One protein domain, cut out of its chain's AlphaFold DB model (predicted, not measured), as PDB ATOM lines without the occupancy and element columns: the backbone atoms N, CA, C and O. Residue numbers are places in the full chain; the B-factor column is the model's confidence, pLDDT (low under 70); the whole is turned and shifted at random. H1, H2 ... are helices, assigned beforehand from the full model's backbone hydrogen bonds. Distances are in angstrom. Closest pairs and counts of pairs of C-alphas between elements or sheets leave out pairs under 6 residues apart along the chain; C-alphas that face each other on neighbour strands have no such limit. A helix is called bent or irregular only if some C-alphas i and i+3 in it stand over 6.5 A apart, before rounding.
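This is residues 242 to 296 of the 347 residues of an uncharacterized protein of Alphaproteobacteria bacterium (UniProt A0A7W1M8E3). Two long helices run side by side as a narrow U: H1 makes the first limb, a five-residue turn at one end reverses the chain, and H2 folds back along H1. The limbs are loosely paired, with a slim space between them, and H1 is the longer of the two. The printed part has 55 residues, with two named helices in the order H1, H2 and no named strand, and its class is all helix. The whole is loose, with a radius of gyration of the C-alphas of 13.6 A, and its outline is a rod spanning 43 by 18 by 8 A.

H1, residues 242 to 268, has an N-to-C direction with x, y and z parts of 0.67, -0.54 and 0.51. A tight link of 5 residues, 269 to 273, joins it to H2, residues 274 to 294, whose direction has the parts -0.67, 0.39 and -0.63. H1 and H2 are near each other: no pair of their C-alphas is within 8 A, but only just, the closest being 8.2 A apart, and 14 pairs are within 10 A. In both H1 and H2 every backbone O i to N i+4 pair is within hydrogen-bond range.

H1 begins at C-alpha 242, at (6.827, 14.577, -16.627), and ends at C-alpha 268, at (31.364, -6.666, 3.476). Its 27 residues measure 38.2 A from first to last C-alpha. H2 begins at C-alpha 274, at (23.518, -11.344, 7.572), and ends at C-alpha 294, at (2.080, 3.052, -8.549). Its 21 residues measure 30.4 A. Neither helix is bent.

The two C-alphas farthest apart, those of Asp 242 and Asp 270, are 43.2 A apart. The first and last printed C-alphas, of Asp 242 and Lys 296, are 15.0 A apart. The printed part has no cut. The mean pLDDT of the printed part is 71.4, and the model's confidence is under 70 at residue 249, residues 268 to 272, residues 274 to 275 and residues 290 to 296.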
ATOM      1  N   ASP A 242       6.875  14.889 -18.056       77.25
ATOM      2  CA  ASP A 242       6.827  14.577 -16.627       77.25
ATOM      3  C   ASP A 242       6.991  13.068 -16.387       77.25
ATOM      4  O   ASP A 242       7.800  12.657 -15.552       77.25
ATOM      5  N   ARG A 243       6.353  12.218 -17.207       74.75
ATOM      6  CA  ARG A 243       6.566  10.758 -17.201       74.75
ATOM      7  C   ARG A 243       8.004  10.381 -17.559       74.75
ATOM      8  O   ARG A 243       8.582   9.510 -16.912       74.75
ATOM      9  N   GLN A 244       8.614  11.019 -18.558       72.38
ATOM     10  CA  GLN A 244      10.017  10.775 -18.919       72.38
ATOM     11  C   GLN A 244      10.961  11.182 -17.783       72.38
ATOM     12  O   GLN A 244      11.874  10.430 -17.444       72.38
ATOM     13  N   THR A 245      10.715  12.329 -17.154       76.62
ATOM     14  CA  THR A 245      11.517  12.830 -16.029       76.62
ATOM     15  C   THR A 245      11.377  11.927 -14.803       76.62
ATOM     16  O   THR A 245      12.381  11.576 -14.174       76.62
ATOM     17  N   TYR A 246      10.162  11.461 -14.504       76.44
ATOM     18  CA  TYR A 246       9.903  10.462 -13.469       76.44
ATOM     19  C   TYR A 246      10.649   9.154 -13.756       76.44
ATOM     20  O   TYR A 246      11.423   8.692 -12.918       76.44
ATOM     21  N   ASN A 247      10.517   8.604 -14.965       75.88
ATOM     22  CA  ASN A 247      11.186   7.361 -15.359       75.88
ATOM     23  C   ASN A 247      12.714   7.475 -15.278       75.88
ATOM     24  O   ASN A 247      13.376   6.575 -14.764       75.88
ATOM     25  N   GLN A 248      13.288   8.598 -15.718       78.69
ATOM     26  CA  GLN A 248      14.721   8.862 -15.577       78.69
ATOM     27  C   GLN A 248      15.151   8.945 -14.109       78.69
ATOM     28  O   GLN A 248      16.224   8.459 -13.752       78.69
ATOM     29  N   THR A 249      14.326   9.539 -13.248       67.19
ATOM     30  CA  THR A 249      14.603   9.652 -11.811       67.19
ATOM     31  C   THR A 249      14.541   8.287 -11.131       67.19
ATOM     32  O   THR A 249      15.472   7.924 -10.413       67.19
ATOM     33  N   VAL A 250      13.516   7.483 -11.422       73.12
ATOM     34  CA  VAL A 250      13.391   6.097 -10.946       73.12
ATOM     35  C   VAL A 250      14.571   5.249 -11.419       73.12
ATOM     36  O   VAL A 250      15.132   4.487 -10.628       73.12
ATOM     37  N   GLN A 251      15.006   5.414 -12.669       76.75
ATOM     38  CA  GLN A 251      16.158   4.697 -13.211       76.75
ATOM     39  C   GLN A 251      17.456   5.085 -12.493       76.75
ATOM     40  O   GLN A 251      18.172   4.208 -12.013       76.75
ATOM     41  N   LYS A 252      17.729   6.386 -12.324       73.38
ATOM     42  CA  LYS A 252      18.897   6.877 -11.570       73.38
ATOM     43  C   LYS A 252      18.900   6.364 -10.132       73.38
ATOM     44  O   LYS A 252      19.945   5.953  -9.629       73.38
ATOM     45  N   LEU A 253      17.737   6.366  -9.483       70.19
ATOM     46  CA  LEU A 253      17.585   5.882  -8.116       70.19
ATOM     47  C   LEU A 253      17.850   4.375  -8.038       70.19
ATOM     48  O   LEU A 253      18.589   3.933  -7.164       70.19
ATOM     49  N   THR A 254      17.334   3.605  -8.996       78.12
ATOM     50  CA  THR A 254      17.575   2.161  -9.128       78.12
ATOM     51  C   THR A 254      19.054   1.848  -9.360       78.12
ATOM     52  O   THR A 254      19.606   0.951  -8.722       78.12
ATOM     53  N   ASP A 255      19.732   2.607 -10.218       79.12
ATOM     54  CA  ASP A 255      21.156   2.423 -10.504       79.12
ATOM     55  C   ASP A 255      22.034   2.769  -9.296       79.12
ATOM     56  O   ASP A 255      22.969   2.027  -8.978       79.12
ATOM     57  N   ALA A 256      21.716   3.847  -8.574       73.06
ATOM     58  CA  ALA A 256      22.378   4.193  -7.316       73.06
ATOM     59  C   ALA A 256      22.207   3.082  -6.266       73.06
ATOM     60  O   ALA A 256      23.168   2.690  -5.598       73.06
ATOM     61  N   LEU A 257      21.004   2.511  -6.182       76.31
ATOM     62  CA  LEU A 257      20.675   1.392  -5.305       76.31
ATOM     63  C   LEU A 257      21.505   0.143  -5.618       76.31
ATOM     64  O   LEU A 257      22.085  -0.471  -4.724       76.31
ATOM     65  N   ASN A 258      21.595  -0.210  -6.901       76.81
ATOM     66  CA  ASN A 258      22.344  -1.369  -7.374       76.81
ATOM     67  C   ASN A 258      23.849  -1.195  -7.154       76.81
ATOM     68  O   ASN A 258      24.524  -2.140  -6.742       76.81
ATOM     69  N   ARG A 259      24.382   0.015  -7.368       75.88
ATOM     70  CA  ARG A 259      25.778   0.342  -7.039       75.88
ATOM     71  C   ARG A 259      26.039   0.186  -5.546       75.88
ATOM     72  O   ARG A 259      27.015  -0.460  -5.186       75.88
ATOM     73  N   LYS A 260      25.150   0.690  -4.685       71.88
ATOM     74  CA  LYS A 260      25.270   0.529  -3.227       71.88
ATOM     75  C   LYS A 260      25.232  -0.942  -2.825       71.88
ATOM     76  O   LYS A 260      26.082  -1.380  -2.062       71.88
ATOM     77  N   HIS A 261      24.308  -1.718  -3.383       74.12
ATOM     78  CA  HIS A 261      24.228  -3.156  -3.141       74.12
ATOM     79  C   HIS A 261      25.512  -3.884  -3.567       74.12
ATOM     80  O   HIS A 261      25.970  -4.789  -2.875       74.12
ATOM     81  N   ARG A 262      26.106  -3.495  -4.699       76.88
ATOM     82  CA  ARG A 262      27.374  -4.056  -5.175       76.88
ATOM     83  C   ARG A 262      28.532  -3.702  -4.246       76.88
ATOM     84  O   ARG A 262      29.244  -4.599  -3.838       76.88
ATOM     85  N   VAL A 263      28.663  -2.439  -3.846       75.62
ATOM     86  CA  VAL A 263      29.692  -1.999  -2.888       75.62
ATOM     87  C   VAL A 263      29.524  -2.692  -1.534       75.62
ATOM     88  O   VAL A 263      30.508  -3.129  -0.952       75.62
ATOM     89  N   LEU A 264      28.287  -2.842  -1.047       74.19
ATOM     90  CA  LEU A 264      28.010  -3.568   0.192       74.19
ATOM     91  C   LEU A 264      28.391  -5.048   0.074       74.19
ATOM     92  O   LEU A 264      29.044  -5.587   0.957       74.19
ATOM     93  N   ARG A 265      28.036  -5.701  -1.034       76.00
ATOM     94  CA  ARG A 265      28.420  -7.093  -1.288       76.00
ATOM     95  C   ARG A 265      29.941  -7.249  -1.393       76.00
ATOM     96  O   ARG A 265      30.493  -8.132  -0.758       76.00
ATOM     97  N   ASP A 266      30.597  -6.398  -2.171       76.88
ATOM     98  CA  ASP A 266      32.015  -6.540  -2.506       76.88
ATOM     99  C   ASP A 266      32.926  -6.168  -1.318       76.88
ATOM    100  O   ASP A 266      33.985  -6.765  -1.160       76.88
ATOM    101  N   ASN A 267      32.505  -5.240  -0.445       71.81
ATOM    102  CA  ASN A 267      33.307  -4.804   0.705       71.81
ATOM    103  C   ASN A 267      33.001  -5.541   2.019       71.81
ATOM    104  O   ASN A 267      33.822  -5.481   2.933       71.81
ATOM    105  N   PHE A 268      31.836  -6.185   2.165       64.12
ATOM    106  CA  PHE A 268      31.364  -6.666   3.476       64.12
ATOM    107  C   PHE A 268      31.023  -8.157   3.545       64.12
ATOM    108  O   PHE A 268      30.415  -8.589   4.526       64.12
ATOM    109  N   LEU A 269      31.454  -8.961   2.568       53.62
ATOM    110  CA  LEU A 269      31.279 -10.419   2.607       53.62
ATOM    111  C   LEU A 269      31.904 -11.097   3.845       53.62
ATOM    112  O   LEU A 269      31.464 -12.192   4.186       53.62
ATOM    113  N   ASP A 270      32.816 -10.430   4.564       57.03
ATOM    114  CA  ASP A 270      33.495 -11.029   5.719       57.03
ATOM    115  C   ASP A 270      33.009 -10.550   7.105       57.03
ATOM    116  O   ASP A 270      33.316 -11.219   8.084       57.03
ATOM    117  N   ASN A 271      32.258  -9.439   7.245       55.41
ATOM    118  CA  ASN A 271      32.088  -8.795   8.571       55.41
ATOM    119  C   ASN A 271      30.710  -8.191   8.923       55.41
ATOM    120  O   ASN A 271      30.586  -7.602   9.995       55.41
ATOM    121  N   ILE A 272      29.673  -8.307   8.084       61.03
ATOM    122  CA  ILE A 272      28.320  -7.845   8.456       61.03
ATOM    123  C   ILE A 272      27.431  -9.021   8.859       61.03
ATOM    124  O   ILE A 272      27.407 -10.062   8.200       61.03
ATOM    125  N   ASP A 273      26.665  -8.813   9.930       71.56
ATOM    126  CA  ASP A 273      25.623  -9.728  10.371       71.56
ATOM    127  C   ASP A 273      24.558  -9.862   9.272       71.56
ATOM    128  O   ASP A 273      23.924  -8.883   8.862       71.56
ATOM    129  N   ARG A 274      24.380 -11.079   8.742       69.56
ATOM    130  CA  ARG A 274      23.518 -11.344   7.572       69.56
ATOM    131  C   ARG A 274      22.088 -10.831   7.772       69.56
ATOM    132  O   ARG A 274      21.444 -10.457   6.795       69.56
ATOM    133  N   ALA A 275      21.628 -10.756   9.020       68.62
ATOM    134  CA  ALA A 275      20.309 -10.253   9.385       68.62
ATOM    135  C   ALA A 275      20.087  -8.777   8.998       68.62
ATOM    136  O   ALA A 275      19.044  -8.443   8.438       68.62
ATOM    137  N   GLU A 276      21.070  -7.899   9.227       70.12
ATOM    138  CA  GLU A 276      20.950  -6.468   8.904       70.12
ATOM    139  C   GLU A 276      20.993  -6.234   7.386       70.12
ATOM    140  O   GLU A 276      20.307  -5.358   6.846       70.12
ATOM    141  N   LEU A 277      21.760  -7.059   6.665       73.19
ATOM    142  CA  LEU A 277      21.764  -7.041   5.206       73.19
ATOM    143  C   LEU A 277      20.392  -7.444   4.657       73.19
ATOM    144  O   LEU A 277      19.855  -6.736   3.805       73.19
ATOM    145  N   ASP A 278      19.806  -8.529   5.163       74.56
ATOM    146  CA  ASP A 278      18.502  -9.030   4.720       74.56
ATOM    147  C   ASP A 278      17.354  -8.056   5.031       74.56
ATOM    148  O   ASP A 278      16.451  -7.891   4.203       74.56
ATOM    149  N   GLU A 279      17.400  -7.349   6.163       74.38
ATOM    150  CA  GLU A 279      16.414  -6.320   6.508       74.38
ATOM    151  C   GLU A 279      16.466  -5.135   5.534       74.38
ATOM    152  O   GLU A 279      15.441  -4.740   4.961       74.38
ATOM    153  N   ASN A 280      17.668  -4.624   5.256       72.44
ATOM    154  CA  ASN A 280      17.875  -3.551   4.284       72.44
ATOM    155  C   ASN A 280      17.448  -3.974   2.869       72.44
ATOM    156  O   ASN A 280      16.808  -3.209   2.139       72.44
ATOM    157  N   LEU A 281      17.733  -5.218   2.483       74.75
ATOM    158  CA  LEU A 281      17.324  -5.795   1.201       74.75
ATOM    159  C   LEU A 281      15.799  -5.962   1.114       74.75
ATOM    160  O   LEU A 281      15.200  -5.753   0.054       74.75
ATOM    161  N   GLY A 282      15.157  -6.301   2.232       80.25
ATOM    162  CA  GLY A 282      13.709  -6.370   2.378       80.25
ATOM    163  C   GLY A 282      13.042  -5.005   2.214       80.25
ATOM    164  O   GLY A 282      12.058  -4.892   1.479       80.25
ATOM    165  N   TRP A 283      13.592  -3.962   2.840       79.56
ATOM    166  CA  TRP A 283      13.106  -2.590   2.685       79.56
ATOM    167  C   TRP A 283      13.216  -2.118   1.229       79.56
ATOM    168  O   TRP A 283      12.225  -1.670   0.654       79.56
ATOM    169  N   LEU A 284      14.362  -2.359   0.589       72.38
ATOM    170  CA  LEU A 284      14.617  -2.001  -0.810       72.38
ATOM    171  C   LEU A 284      13.671  -2.683  -1.806       72.38
ATOM    172  O   LEU A 284      13.177  -2.059  -2.750       72.38
ATOM    173  N   LYS A 285      13.386  -3.972  -1.597       75.25
ATOM    174  CA  LYS A 285      12.411  -4.713  -2.410       75.25
ATOM    175  C   LYS A 285      10.997  -4.157  -2.239       75.25
ATOM    176  O   LYS A 285      10.261  -4.081  -3.221       75.25
ATOM    177  N   LYS A 286      10.616  -3.754  -1.021       76.75
ATOM    178  CA  LYS A 286       9.303  -3.148  -0.742       76.75
ATOM    179  C   LYS A 286       9.155  -1.788  -1.422       76.75
ATOM    180  O   LYS A 286       8.143  -1.571  -2.080       76.75
ATOM    181  N   THR A 287      10.159  -0.915  -1.337       70.44
ATOM    182  CA  THR A 287      10.134   0.402  -1.997       70.44
ATOM    183  C   THR A 287      10.108   0.287  -3.517       70.44
ATOM    184  O   THR A 287       9.322   0.974  -4.161       70.44
ATOM    185  N   LYS A 288      10.887  -0.632  -4.103       76.94
ATOM    186  CA  LYS A 288      10.836  -0.900  -5.549       76.94
ATOM    187  C   LYS A 288       9.447  -1.375  -5.986       76.94
ATOM    188  O   LYS A 288       8.902  -0.866  -6.957       76.94
ATOM    189  N   LYS A 289       8.853  -2.315  -5.244       72.81
ATOM    190  CA  LYS A 289       7.521  -2.853  -5.549       72.81
ATOM    191  C   LYS A 289       6.414  -1.803  -5.407       72.81
ATOM    192  O   LYS A 289       5.446  -1.867  -6.156       72.81
ATOM    193  N   ALA A 290       6.544  -0.864  -4.469       67.19
ATOM    194  CA  ALA A 290       5.628   0.269  -4.344       67.19
ATOM    195  C   ALA A 290       5.715   1.179  -5.581       67.19
ATOM    196  O   ALA A 290       4.714   1.374  -6.259       67.19
ATOM    197  N   LEU A 291       6.929   1.587  -5.968       64.94
ATOM    198  CA  LEU A 291       7.160   2.401  -7.170       64.94
ATOM    199  C   LEU A 291       6.651   1.730  -8.461       64.94
ATOM    200  O   LEU A 291       6.082   2.395  -9.321       64.94
ATOM    201  N   GLU A 292       6.827   0.412  -8.602       66.56
ATOM    202  CA  GLU A 292       6.344  -0.358  -9.762       66.56
ATOM    203  C   GLU A 292       4.822  -0.550  -9.784       66.56
ATOM    204  O   GLU A 292       4.238  -0.703 -10.858       66.56
ATOM    205  N   LYS A 293       4.181  -0.599  -8.611       69.62
ATOM    206  CA  LYS A 293       2.725  -0.718  -8.494       69.62
ATOM    207  C   LYS A 293       2.049   0.612  -8.820       69.62
ATOM    208  O   LYS A 293       1.040   0.608  -9.519       69.62
ATOM    209  N   ASP A 294       2.646   1.714  -8.386       54.62
ATOM    210  CA  ASP A 294       2.080   3.052  -8.549       54.62
ATOM    211  C   ASP A 294       2.341   3.617  -9.955       54.62
ATOM    212  O   ASP A 294       1.490   4.306 -10.501       54.62
ATOM    213  N   ALA A 295       3.421   3.202 -10.635       56.09
ATOM    214  CA  ALA A 295       3.636   3.490 -12.061       56.09
ATOM    215  C   ALA A 295       2.570   2.880 -13.003       56.09
ATOM    216  O   ALA A 295       2.579   3.165 -14.201       56.09
ATOM    217  N   LYS A 296       1.685   2.013 -12.490       53.69
ATOM    218  CA  LYS A 296       0.586   1.381 -13.237       53.69
ATOM    219  C   LYS A 296      -0.795   1.950 -12.904       53.69
ATOM    220  O   LYS A 296      -1.757   1.556 -13.554       53.69
TER     221      LYS A 296